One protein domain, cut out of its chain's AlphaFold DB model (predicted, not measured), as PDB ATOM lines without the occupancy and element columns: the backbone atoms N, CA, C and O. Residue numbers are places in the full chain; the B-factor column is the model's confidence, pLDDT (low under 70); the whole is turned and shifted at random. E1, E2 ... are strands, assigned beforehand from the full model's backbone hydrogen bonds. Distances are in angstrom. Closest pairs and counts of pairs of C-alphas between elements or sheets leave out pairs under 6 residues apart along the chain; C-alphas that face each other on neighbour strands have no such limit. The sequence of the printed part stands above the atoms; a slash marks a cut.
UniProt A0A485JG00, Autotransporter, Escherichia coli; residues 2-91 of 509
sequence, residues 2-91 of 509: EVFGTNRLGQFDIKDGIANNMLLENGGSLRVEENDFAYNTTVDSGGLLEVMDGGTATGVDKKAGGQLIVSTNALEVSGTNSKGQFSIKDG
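What this domain is: This is residues 2 to 91 of the 509 residues of the protein "Autotransporter" of Escherichia coli (UniProt A0A485JG00). The chain is wound in stacked turns between a wide wall of seven strands and a small sheet of three that covers part of one face, a sandwich whose sheets are only partly face to face. The turns are E3 to E4, E5 to E6 and E7 to E8, while the hairpin E1 and E2 extends the wide sheet at one end and E10, folding back beside E9, extends it at the other. The printed part has 90 residues, with no named helix and ten named strands, E1 to E10 in order along the chain; the class is all strand. The wide sheet is mixed, in the order E1, E2, E3, E5, E7, E9, E10, and the small one is parallel throughout, in the order E4, E6, E8. The whole is compact, with a radius of gyration of the C-alphas of 12.0 A and spans of 34 by 31 by 19 A.

Where its parts are: E1, residues 3 to 7, begins at C-alpha 3 at (161.303, 141.486, 175.046) and is 12.4 A long from first to last C-alpha. E2 is residues 10 to 15, 16.4 A long, and E3 is the short run of residues 18 to 20. E4 is residues 29 to 32, E5 residues 37 to 39 and E6 residues 48 to 51. E7, residues 56 to 62, is the longest strand by residues and spans 15.3 A; its C-alpha 56 stands at (170.992, 153.375, 164.405). E8 is residues 67 to 71, 13.7 A long. E9 is residues 76 to 81, 16.0 A long, and E10 is residues 84 to 89, 16.4 A long, ending at C-alpha 89 at (175.109, 157.982, 157.070).

How they stand to each other: The sheet of seven strands is twisted, with edge strands E1 and E10. E1 and E2 form an antiparallel hairpin, with N 5 and O 12 3.0 A apart. E2 and E3 form another, with N 20 and O 13 at 2.8 A; E1, E2 and E3 are a meander, each strand the antiparallel neighbour of the one before. E3 and E5 are parallel, with N 19 and O 37 at 2.8 A. E5 and E7 are parallel at 33 degrees, with N 58 and O 38 at 2.9 A. E7 and E9 are parallel at 6 degrees, with N 57 and O 76 at 2.8 A. E9 and E10 form an antiparallel hairpin, with N 88 and O 77 at 2.7 A. In the other sheet, E4 and E6 are parallel, with N 32 and O 50 at 2.8 A, and E6 and E8 are parallel, with N 49 and O 67 at 2.9 A. The two sheets make a sandwich, two sheets face to face: the parts that face each other are 9.5 A centre to centre, and the strands of the one stand at 36 degrees to those of the other. The closest C-alphas of E4 and E5 are those of Val 32 and Ala 38, 6.8 A apart; those of E6 and E7 are Val 51 and Ala 57, 7.1 A apart. E1 and E2 are apart from E4, E6 and E8. Residues 23 to 24 pair in parallel with residues 42 to 43, which pair in parallel with residues 61 to 62 of E7.

The domain as a whole: The two C-alphas farthest apart are those of Glu 2 and Lys 83, at 34.4 A. The printed part has no cut. The links E3 to E4 and E5 to E6, with 8 residues each, are short; the others are tight, and no link is long. The mean pLDDT of the printed part is 95.7, and no printed residue is under 70.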
ATOM      1  N   GLU A   2     163.509 143.510 178.773       89.81
ATOM      2  CA  GLU A   2     163.863 142.597 177.684       89.81
ATOM      3  C   GLU A   2     162.575 142.016 177.099       89.81
ATOM      4  O   GLU A   2     161.700 141.576 177.850       89.81
ATOM      5  N   VAL A   3     162.441 142.052 175.777       92.75
ATOM      6  CA  VAL A   3     161.303 141.486 175.046       92.75
ATOM      7  C   VAL A   3     161.842 140.381 174.154       92.75
ATOM      8  O   VAL A   3     162.828 140.588 173.461       92.75
ATOM      9  N   PHE A   4     161.202 139.216 174.154       96.12
ATOM     10  CA  PHE A   4     161.544 138.107 173.264       96.12
ATOM     11  C   PHE A   4     160.264 137.496 172.718       96.12
ATOM     12  O   PHE A   4     159.266 137.394 173.436       96.12
ATOM     13  N   GLY A   5     160.294 137.040 171.473       96.19
ATOM     14  CA  GLY A   5     159.143 136.372 170.891       96.19
ATOM     15  C   GLY A   5     159.414 135.790 169.517       96.19
ATOM     16  O   GLY A   5     160.552 135.612 169.088       96.19
ATOM     17  N   THR A   6     158.334 135.455 168.824       97.31
ATOM     18  CA  THR A   6     158.373 134.975 167.446       97.31
ATOM     19  C   THR A   6     157.309 135.717 166.656       97.31
ATOM     20  O   THR A   6     156.164 135.814 167.096       97.31
ATOM     21  N   ASN A   7     157.695 136.247 165.504       96.06
ATOM     22  CA  ASN A   7     156.800 136.789 164.494       96.06
ATOM     23  C   ASN A   7     156.879 135.903 163.234       96.06
ATOM     24  O   ASN A   7     157.566 134.878 163.216       96.06
ATOM     25  N   ARG A   8     156.175 136.267 162.157       96.81
ATOM     26  CA  ARG A   8     156.181 135.479 160.908       96.81
ATOM     27  C   ARG A   8     157.538 135.434 160.187       96.81
ATOM     28  O   ARG A   8     157.705 134.612 159.293       96.81
ATOM     29  N   LEU A   9     158.484 136.293 160.562       96.44
ATOM     30  CA  LEU A   9     159.856 136.339 160.047       96.44
ATOM     31  C   LEU A   9     160.839 135.551 160.932       96.44
ATOM     32  O   LEU A   9     162.017 135.447 160.601       96.44
ATOM     33  N   GLY A  10     160.373 134.978 162.046       97.44
ATOM     34  CA  GLY A  10     161.175 134.180 162.969       97.44
ATOM     35  C   GLY A  10     161.256 134.785 164.368       97.44
ATOM     36  O   GLY A  10     160.358 135.499 164.815       97.44
ATOM     37  N   GLN A  11     162.314 134.440 165.099       97.69
ATOM     38  CA  GLN A  11     162.538 134.945 166.452       97.69
ATOM     39  C   GLN A  11     162.903 136.436 166.413       97.69
ATOM     40  O   GLN A  11     163.669 136.844 165.545       97.69
ATOM     41  N   PHE A  12     162.374 137.218 167.353       98.06
ATOM     42  CA  PHE A  12     162.732 138.625 167.550       98.06
ATOM     43  C   PHE A  12     163.076 138.888 169.017       98.06
ATOM     44  O   PHE A  12     162.610 138.164 169.911       98.06
ATOM     45  N   ASP A  13     163.857 139.936 169.260       97.62
ATOM     46  CA  ASP A  13     164.227 140.368 170.602       97.62
ATOM     47  C   ASP A  13     164.464 141.876 170.701       97.62
ATOM     48  O   ASP A  13     164.817 142.529 169.725       97.62
ATOM     49  N   ILE A  14     164.252 142.419 171.900       97.38
ATOM     50  CA  ILE A  14     164.701 143.747 172.310       97.38
ATOM     51  C   ILE A  14     165.452 143.570 173.624       97.38
ATOM     52  O   ILE A  14     164.842 143.221 174.639       97.38
ATOM     53  N   LYS A  15     166.763 143.795 173.618       96.88
ATOM     54  CA  LYS A  15     167.635 143.629 174.783       96.88
ATOM     55  C   LYS A  15     168.814 144.596 174.715       96.88
ATOM     56  O   LYS A  15     169.397 144.781 173.657       96.88
ATOM     57  N   ASP A  16     169.170 145.180 175.860       95.31
ATOM     58  CA  ASP A  16     170.357 146.036 176.019       95.31
ATOM     59  C   ASP A  16     170.461 147.168 174.972       95.31
ATOM     60  O   ASP A  16     171.537 147.432 174.444       95.31
ATOM     61  N   GLY A  17     169.333 147.819 174.653       95.44
ATOM     62  CA  GLY A  17     169.269 148.898 173.651       95.44
ATOM     63  C   GLY A  17     169.274 148.414 172.197       95.44
ATOM     64  O   GLY A  17     169.380 149.217 171.277       95.44
ATOM     65  N   ILE A  18     169.169 147.104 171.962       97.88
ATOM     66  CA  ILE A  18     169.213 146.500 170.628       97.88
ATOM     67  C   ILE A  18     167.890 145.792 170.336       97.88
ATOM     68  O   ILE A  18     167.494 144.896 171.076       97.88
ATOM     69  N   ALA A  19     167.233 146.164 169.240       98.25
ATOM     70  CA  ALA A  19     166.057 145.498 168.692       98.25
ATOM     71  C   ALA A  19     166.435 144.688 167.439       98.25
ATOM     72  O   ALA A  19     166.984 145.235 166.486       98.25
ATOM     73  N   ASN A  20     166.125 143.392 167.403       98.06
ATOM     74  CA  ASN A  20     166.475 142.489 166.306       98.06
ATOM     75  C   ASN A  20     165.231 141.848 165.683       98.06
ATOM     76  O   ASN A  20     164.383 141.308 166.394       98.06
ATOM     77  N   ASN A  21     165.179 141.825 164.346       97.75
ATOM     78  CA  ASN A  21     164.160 141.124 163.550       97.75
ATOM     79  C   ASN A  21     162.720 141.561 163.877       97.75
ATOM     80  O   ASN A  21     161.790 140.751 163.950       97.75
ATOM     81  N   MET A  22     162.544 142.859 164.126       98.19
ATOM     82  CA  MET A  22     161.244 143.437 164.443       98.19
ATOM     83  C   MET A  22     160.346 143.449 163.202       98.19
ATOM     84  O   MET A  22     160.797 143.768 162.106       98.19
ATOM     85  N   LEU A  23     159.064 143.130 163.386       97.94
ATOM     86  CA  LEU A  23     158.027 143.270 162.366       97.94
ATOM     87  C   LEU A  23     157.013 144.303 162.852       97.94
ATOM     88  O   LEU A  23     156.338 144.076 163.858       97.94
ATOM     89  N   LEU A  24     156.929 145.424 162.145       97.75
ATOM     90  CA  LEU A  24     156.022 146.524 162.444       97.75
ATOM     91  C   LEU A  24     154.906 146.502 161.401       97.75
ATOM     92  O   LEU A  24     155.167 146.714 160.226       97.75
ATOM     93  N   GLU A  25     153.681 146.206 161.821       97.12
ATOM     94  CA  GLU A  25     152.500 146.147 160.956       97.12
ATOM     95  C   GLU A  25     151.247 146.434 161.795       97.12
ATOM     96  O   GLU A  25     151.269 146.259 163.017       97.12
ATOM     97  N   ASN A  26     150.150 146.866 161.167       96.06
ATOM     98  CA  ASN A  26     148.845 147.059 161.821       96.06
ATOM     99  C   ASN A  26     148.884 147.933 163.100       96.06
ATOM    100  O   ASN A  26     148.234 147.615 164.098       96.06
ATOM    101  N   GLY A  27     149.652 149.025 163.086       95.94
ATOM    102  CA  GLY A  27     149.824 149.944 164.217       95.94
ATOM    103  C   GLY A  27     151.025 149.636 165.115       95.94
ATOM    104  O   GLY A  27     151.246 150.344 166.097       95.94
ATOM    105  N   GLY A  28     151.805 148.594 164.809       97.25
ATOM    106  CA  GLY A  28     153.074 148.334 165.485       97.25
ATOM    107  C   GLY A  28     154.059 149.485 165.274       97.25
ATOM    108  O   GLY A  28     154.270 149.923 164.146       97.25
ATOM    109  N   SER A  29     154.682 149.959 166.351       97.19
ATOM    110  CA  SER A  29     155.647 151.057 166.297       97.19
ATOM    111  C   SER A  29     156.922 150.709 167.059       97.19
ATOM    112  O   SER A  29     156.868 150.093 168.127       97.19
ATOM    113  N   LEU A  30     158.064 151.099 166.495       97.94
ATOM    114  CA  LEU A  30     159.368 151.063 167.141       97.94
ATOM    115  C   LEU A  30     160.008 152.440 167.027       97.94
ATOM    116  O   LEU A  30     160.101 152.999 165.938       97.94
ATOM    117  N   ARG A  31     160.499 152.945 168.154       97.44
ATOM    118  CA  ARG A  31     161.284 154.168 168.230       97.44
ATOM    119  C   ARG A  31     162.695 153.816 168.680       97.44
ATOM    120  O   ARG A  31     162.860 153.187 169.723       97.44
ATOM    121  N   VAL A  32     163.681 154.180 167.870       98.06
ATOM    122  CA  VAL A  32     165.106 153.971 168.134       98.06
ATOM    123  C   VAL A  32     165.672 155.287 168.644       98.06
ATOM    124  O   VAL A  32     165.777 156.253 167.886       98.06
ATOM    125  N   GLU A  33     165.967 155.333 169.939       97.25
ATOM    126  CA  GLU A  33     166.494 156.523 170.606       97.25
ATOM    127  C   GLU A  33     168.008 156.673 170.381       97.25
ATOM    128  O   GLU A  33     168.673 155.827 169.775       97.25
ATOM    129  N   GLU A  34     168.561 157.780 170.872       97.25
ATOM    130  CA  GLU A  34     169.996 158.045 170.846       97.25
ATOM    131  C   GLU A  34     170.788 156.888 171.486       97.25
ATOM    132  O   GLU A  34     170.514 156.491 172.620       97.25
ATOM    133  N   ASN A  35     171.822 156.397 170.795       96.56
ATOM    134  CA  ASN A  35     172.669 155.269 171.217       96.56
ATOM    135  C   ASN A  35     171.984 153.886 171.252       96.56
ATOM    136  O   ASN A  35     172.633 152.922 171.667       96.56
ATOM    137  N   ASP A  36     170.742 153.766 170.779       98.19
ATOM    138  CA  ASP A  36     170.063 152.482 170.581       98.19
ATOM    139  C   ASP A  36     170.168 151.999 169.120       98.19
ATOM    140  O   ASP A  36     170.470 152.754 168.187       98.19
ATOM    141  N   PHE A  37     169.917 150.702 168.918       98.44
ATOM    142  CA  PHE A  37     170.111 150.010 167.646       98.44
ATOM    143  C   PHE A  37     168.886 149.187 167.250       98.44
ATOM    144  O   PHE A  37     168.323 148.456 168.061       98.44
ATOM    145  N   ALA A  38     168.530 149.215 165.970       98.56
ATOM    146  CA  ALA A  38     167.583 148.293 165.361       98.56
ATOM    147  C   ALA A  38     168.225 147.571 164.169       98.56
ATOM    148  O   ALA A  38     168.810 148.192 163.282       98.56
ATOM    149  N   TYR A  39     168.088 146.252 164.121       98.31
ATOM    150  CA  TYR A  39     168.635 145.411 163.062       98.31
ATOM    151  C   TYR A  39     167.540 144.571 162.415       98.31
ATOM    152  O   TYR A  39     166.727 143.949 163.105       98.31
ATOM    153  N   ASN A  40     167.546 144.512 161.082       97.75
ATOM    154  CA  ASN A  40     166.639 143.676 160.287       97.75
ATOM    155  C   ASN A  40     165.154 143.951 160.583       97.75
ATOM    156  O   ASN A  40     164.348 143.030 160.711       97.75
ATOM    157  N   THR A  41     164.797 145.224 160.759       98.06
ATOM    158  CA  THR A  41     163.410 145.623 161.024       98.06
ATOM    159  C   THR A  41     162.624 145.672 159.718       98.06
ATOM    160  O   THR A  41     162.992 146.401 158.800       98.06
ATOM    161  N   THR A  42     161.527 144.923 159.638       97.75
ATOM    162  CA  THR A  42     160.552 145.029 158.546       97.75
ATOM    163  C   THR A  42     159.457 146.006 158.944       97.75
ATOM    164  O   THR A  42     158.806 145.819 159.975       97.75
ATOM    165  N   VAL A  43     159.246 147.028 158.119       96.75
ATOM    166  CA  VAL A  43     158.186 148.023 158.303       96.75
ATOM    167  C   VAL A  43     157.138 147.779 157.224       96.75
ATOM    168  O   VAL A  43     157.349 148.125 156.063       96.75
ATOM    169  N   ASP A  44     156.054 147.107 157.598       95.69
ATOM    170  CA  ASP A  44     154.940 146.746 156.721       95.69
ATOM    171  C   ASP A  44     153.750 147.699 156.909       95.69
ATOM    172  O   ASP A  44     153.813 148.636 157.704       95.69
ATOM    173  N   SER A  45     152.664 147.464 156.175       94.88
ATOM    174  CA  SER A  45     151.479 148.324 156.164       94.88
ATOM    175  C   SER A  45     150.973 148.675 157.575       94.88
ATOM    176  O   SER A  45     150.677 147.802 158.402       94.88
ATOM    177  N   GLY A  46     150.888 149.980 157.853       93.44
ATOM    178  CA  GLY A  46     150.473 150.541 159.139       93.44
ATOM    179  C   GLY A  46     151.508 150.413 160.262       93.44
ATOM    180  O   GLY A  46     151.189 150.725 161.406       93.44
ATOM    181  N   GLY A  47     152.710 149.908 159.977       97.12
ATOM    182  CA  GLY A  47     153.842 149.907 160.896       97.12
ATOM    183  C   GLY A  47     154.620 151.221 160.846       97.12
ATOM    184  O   GLY A  47     154.717 151.835 159.787       97.12
ATOM    185  N   LEU A  48     155.207 151.630 161.971       96.94
ATOM    186  CA  LEU A  48     155.980 152.871 162.088       96.94
ATOM    187  C   LEU A  48     157.350 152.626 162.721       96.94
ATOM    188  O   LEU A  48     157.434 152.219 163.880       96.94
ATOM    189  N   LEU A  49     158.414 152.944 161.992       97.56
ATOM    190  CA  LEU A  49     159.765 153.048 162.534       97.56
ATOM    191  C   LEU A  49     160.152 154.528 162.656       97.56
ATOM    192  O   LEU A  49     160.214 155.247 161.661       97.56
ATOM    193  N   GLU A  50     160.433 154.977 163.875       97.12
ATOM    194  CA  GLU A  50     161.024 156.288 164.152       97.12
ATOM    195  C   GLU A  50     162.490 156.102 164.542       97.12
ATOM    196  O   GLU A  50     162.791 155.356 165.475       97.12
ATOM    197  N   VAL A  51     163.409 156.783 163.856       97.38
ATOM    198  CA  VAL A  51     164.829 156.806 164.231       97.38
ATOM    199  C   VAL A  51     165.211 158.225 164.610       97.38
ATOM    200  O   VAL A  51     165.185 159.133 163.779       97.38
ATOM    201  N   MET A  52     165.549 158.401 165.883       95.50
ATOM    202  CA  MET A  52     165.922 159.691 166.447       95.50
ATOM    203  C   MET A  52     167.383 160.031 166.166       95.50
ATOM    204  O   MET A  52     168.181 159.181 165.761       95.50
ATOM    205  N   ASP A  53     167.738 161.289 166.418       95.56
ATOM    206  CA  ASP A  53     169.119 161.764 166.406       95.56
ATOM    207  C   ASP A  53     170.020 160.822 167.230       95.56
ATOM    208  O   ASP A  53     169.688 160.442 168.352       95.56
ATOM    209  N   GLY A  54     171.147 160.402 166.649       97.00
ATOM    210  CA  GLY A  54     172.088 159.456 167.261       97.00
ATOM    211  C   GLY A  54     171.643 157.985 167.325       97.00
ATOM    212  O   GLY A  54     172.435 157.145 167.754       97.00
ATOM    213  N   GLY A  55     170.426 157.640 166.893       98.25
ATOM    214  CA  GLY A  55     169.965 156.253 166.768       98.25
ATOM    215  C   GLY A  55     170.531 155.542 165.531       98.25
ATOM    216  O   GLY A  55     170.967 156.185 164.571       98.25
ATOM    217  N   THR A  56     170.529 154.203 165.537       98.50
ATOM    218  CA  THR A  56     170.992 153.375 164.405       98.50
ATOM    219  C   THR A  56     169.944 152.348 163.982       98.50
ATOM    220  O   THR A  56     169.499 151.556 164.803       98.50
ATOM    221  N   ALA A  57     169.597 152.277 162.696       98.31
ATOM    222  CA  ALA A  57     168.706 151.246 162.161       98.31
ATOM    223  C   ALA A  57     169.225 150.674 160.833       98.31
ATOM    224  O   ALA A  57     169.143 151.323 159.795       98.31
ATOM    225  N   THR A  58     169.744 149.444 160.825       98.12
ATOM    226  CA  THR A  58     170.317 148.843 159.603       98.12
ATOM    227  C   THR A  58     169.605 147.559 159.189       98.12
ATOM    228  O   THR A  58     169.025 146.840 160.005       98.12
ATOM    229  N   GLY A  59     169.616 147.280 157.884       97.06
ATOM    230  CA  GLY A  59     168.837 146.181 157.311       97.06
ATOM    231  C   GLY A  59     167.330 146.440 157.361       97.06
ATOM    232  O   GLY A  59     166.555 145.498 157.494       97.06
ATOM    233  N   VAL A  60     166.908 147.707 157.305       97.19
ATOM    234  CA  VAL A  60     165.488 148.064 157.273       97.19
ATOM    235  C   VAL A  60     164.871 147.574 155.964       97.19
ATOM    236  O   VAL A  60     165.369 147.878 154.882       97.19
ATOM    237  N   ASP A  61     163.772 146.835 156.047       95.31
ATOM    238  CA  ASP A  61     162.983 146.412 154.892       95.31
ATOM    239  C   ASP A  61     161.658 147.180 154.902       95.31
ATOM    240  O   ASP A  61     160.690 146.773 155.551       95.31
ATOM    241  N   LYS A  62     161.643 148.346 154.243       93.00
ATOM    242  CA  LYS A  62     160.461 149.213 154.165       93.00
ATOM    243  C   LYS A  62     159.549 148.713 153.046       93.00
ATOM    244  O   LYS A  62     159.918 148.750 151.869       93.00
ATOM    245  N   LYS A  63     158.354 148.249 153.408       92.31
ATOM    246  CA  LYS A  63     157.303 147.850 152.463       92.31
ATOM    247  C   LYS A  63     156.353 149.012 152.177       92.31
ATOM    248  O   LYS A  63     156.391 150.051 152.837       92.31
ATOM    249  N   ALA A  64     155.494 148.807 151.181       89.38
ATOM    250  CA  ALA A  64     154.412 149.730 150.866       89.38
ATOM    251  C   ALA A  64     153.480 149.896 152.078       89.38
ATOM    252  O   ALA A  64     153.061 148.910 152.688       89.38
ATOM    253  N   GLY A  65     153.181 151.146 152.420       89.00
ATOM    254  CA  GLY A  65     152.367 151.519 153.575       89.00
ATOM    255  C   GLY A  65     153.065 151.417 154.937       89.00
ATOM    256  O   GLY A  65     152.429 151.585 155.978       89.00
ATOM    257  N   GLY A  66     154.356 151.076 154.952       93.25
ATOM    258  CA  GLY A  66     155.193 151.148 156.143       93.25
ATOM    259  C   GLY A  66     155.806 152.537 156.282       93.25
ATOM    260  O   GLY A  66     156.398 153.050 155.332       93.25
ATOM    261  N   GLN A  67     155.709 153.127 157.468       94.44
ATOM    262  CA  GLN A  67     156.143 154.493 157.739       94.44
ATOM    263  C   GLN A  67     157.546 154.528 158.338       94.44
ATOM    264  O   GLN A  67     157.839 153.833 159.312       94.44
ATOM    265  N   LEU A  68     158.407 155.378 157.780       94.19
ATOM    266  CA  LEU A  68     159.737 155.642 158.323       94.19
ATOM    267  C   LEU A  68     159.926 157.145 158.533       94.19
ATOM    268  O   LEU A  68     159.849 157.926 157.584       94.19
ATOM    269  N   ILE A  69     160.175 157.545 159.778       94.88
ATOM    270  CA  ILE A  69     160.453 158.934 160.159       94.88
ATOM    271  C   ILE A  69     161.880 159.002 160.692       94.88
ATOM    272  O   ILE A  69     162.241 158.281 161.622       94.88
ATOM    273  N   VAL A  70     162.704 159.851 160.082       95.56
ATOM    274  CA  VAL A  70     164.137 159.926 160.385       95.56
ATOM    275  C   VAL A  70     164.693 161.328 160.150       95.56
ATOM    276  O   VAL A  70     164.198 162.079 159.305       95.56
ATOM    277  N   SER A  71     165.752 161.678 160.876       95.56
ATOM    278  CA  SER A  71     166.571 162.860 160.612       95.56
ATOM    279  C   SER A  71     167.944 162.468 160.054       95.56
ATOM    280  O   SER A  71     168.455 161.373 160.297       95.56
ATOM    281  N   THR A  72     168.607 163.379 159.346       97.19
ATOM    282  CA  THR A  72     170.008 163.190 158.927       97.19
ATOM    283  C   THR A  72     171.017 163.201 160.085       97.19
ATOM    284  O   THR A  72     172.191 162.928 159.849       97.19
ATOM    285  N   ASN A  73     170.575 163.469 161.320       96.75
ATOM    286  CA  ASN A  73     171.376 163.333 162.541       96.75
ATOM    287  C   ASN A  73     171.349 161.909 163.126       96.75
ATOM    288  O   ASN A  73     172.049 161.644 164.108       96.75
ATOM    289  N   ALA A  74     170.557 160.986 162.570       97.38
ATOM    290  CA  ALA A  74     170.702 159.568 162.882       97.38
ATOM    291  C   ALA A  74     172.134 159.106 162.558       97.38
ATOM    292  O   ALA A  74     172.742 159.558 161.583       97.38
ATOM    293  N   LEU A  75     172.681 158.201 163.372       97.38
ATOM    294  CA  LEU A  75     174.061 157.748 163.205       97.38
ATOM    295  C   LEU A  75     174.212 156.934 161.914       97.38
ATOM    296  O   LEU A  75     175.124 157.168 161.118       97.38
ATOM    297  N   GLU A  76     173.292 155.994 161.700       97.81
ATOM    298  CA  GLU A  76     173.169 155.254 160.451       97.81
ATOM    299  C   GLU A  76     171.753 154.694 160.291       97.81
ATOM    300  O   GLU A  76     171.246 154.008 161.177       97.81
ATOM    301  N   VAL A  77     171.131 154.927 159.136       97.69
ATOM    302  CA  VAL A  77     169.913 154.225 158.721       97.69
ATOM    303  C   VAL A  77     170.122 153.641 157.339       97.69
ATOM    304  O   VAL A  77     170.462 154.368 156.413       97.69
ATOM    305  N   SER A  78     169.950 152.336 157.162       96.94
ATOM    306  CA  SER A  78     170.161 151.701 155.858       96.94
ATOM    307  C   SER A  78     169.244 150.513 155.633       96.94
ATOM    308  O   SER A  78     168.870 149.792 156.562       96.94
ATOM    309  N   GLY A  79     168.878 150.302 154.373       95.56
ATOM    310  CA  GLY A  79     167.873 149.308 154.046       95.56
ATOM    311  C   GLY A  79     167.497 149.247 152.577       95.56
ATOM    312  O   GLY A  79     168.190 149.776 151.704       95.56
ATOM    313  N   THR A  80     166.374 148.585 152.320       92.94
ATOM    314  CA  THR A  80     165.728 148.487 151.011       92.94
ATOM    315  C   THR A  80     164.311 149.042 151.055       92.94
ATOM    316  O   THR A  80     163.601 148.872 152.045       92.94
ATOM    317  N   ASN A  81     163.897 149.664 149.955       86.88
ATOM    318  CA  ASN A  81     162.525 150.078 149.664       86.88
ATOM    319  C   ASN A  81     162.136 149.627 148.241       86.88
ATOM    320  O   ASN A  81     162.891 148.913 147.569       86.88
ATOM    321  N   SER A  82     160.972 150.054 147.754       80.75
ATOM    322  CA  SER A  82     160.476 149.749 146.404       80.75
ATOM    323  C   SER A  82     161.375 150.226 145.257       80.75
ATOM    324  O   SER A  82     161.231 149.729 144.138       80.75
ATOM    325  N   LYS A  83     162.299 151.163 145.495       74.56
ATOM    326  CA  LYS A  83     163.203 151.731 144.477       74.56
ATOM    327  C   LYS A  83     164.650 151.266 144.617       74.56
ATOM    328  O   LYS A  83     165.472 151.604 143.767       74.56
ATOM    329  N   GLY A  84     164.973 150.464 145.629       85.38
ATOM    330  CA  GLY A  84     166.293 149.867 145.809       85.38
ATOM    331  C   GLY A  84     166.868 150.127 147.194       85.38
ATOM    332  O   GLY A  84     166.141 150.151 148.182       85.38
ATOM    333  N   GLN A  85     168.194 150.258 147.274       91.50
ATOM    334  CA  GLN A  85     168.859 150.554 148.541       91.50
ATOM    335  C   GLN A  85     168.814 152.044 148.862       91.50
ATOM    336  O   GLN A  85     169.050 152.872 147.982       91.50
ATOM    337  N   PHE A  86     168.579 152.360 150.133       94.06
ATOM    338  CA  PHE A  86     168.669 153.711 150.673       94.06
ATOM    339  C   PHE A  86     169.629 153.747 151.865       94.06
ATOM    340  O   PHE A  86     169.865 152.729 152.525       94.06
ATOM    341  N   SER A  87     170.183 154.926 152.145       95.69
ATOM    342  CA  SER A  87     171.068 155.121 153.295       95.69
ATOM    343  C   SER A  87     171.027 156.547 153.826       95.69
ATOM    344  O   SER A  87     171.037 157.487 153.037       95.69
ATOM    345  N   ILE A  88     171.120 156.687 155.141       97.06
ATOM    346  CA  ILE A  88     171.477 157.899 155.869       97.06
ATOM    347  C   ILE A  88     172.720 157.553 156.672       97.06
ATOM    348  O   ILE A  88     172.680 156.656 157.509       97.06
ATOM    349  N   LYS A  89     173.839 158.207 156.376       96.56
ATOM    350  CA  LYS A  89     175.109 157.982 157.070       96.56
ATOM    351  C   LYS A  89     175.988 159.214 156.948       96.56
ATOM    352  O   LYS A  89     175.989 159.848 155.895       96.56
ATOM    353  N   ASP A  90     176.720 159.539 158.010       96.06
ATOM    354  CA  ASP A  90     177.632 160.690 158.055       96.06
ATOM    355  C   ASP A  90     176.941 162.010 157.639       96.06
ATOM    356  O   ASP A  90     177.511 162.830 156.918       96.06
ATOM    357  N   GLY A  91     175.675 162.193 158.039       96.81
ATOM    358  CA  GLY A  91     174.878 163.367 157.671       96.81
ATOM    359  C   GLY A  91     174.437 163.411 156.204       96.81
ATOM    360  O   GLY A  91     174.075 164.476 155.712       96.81
TER     361      GLY A  91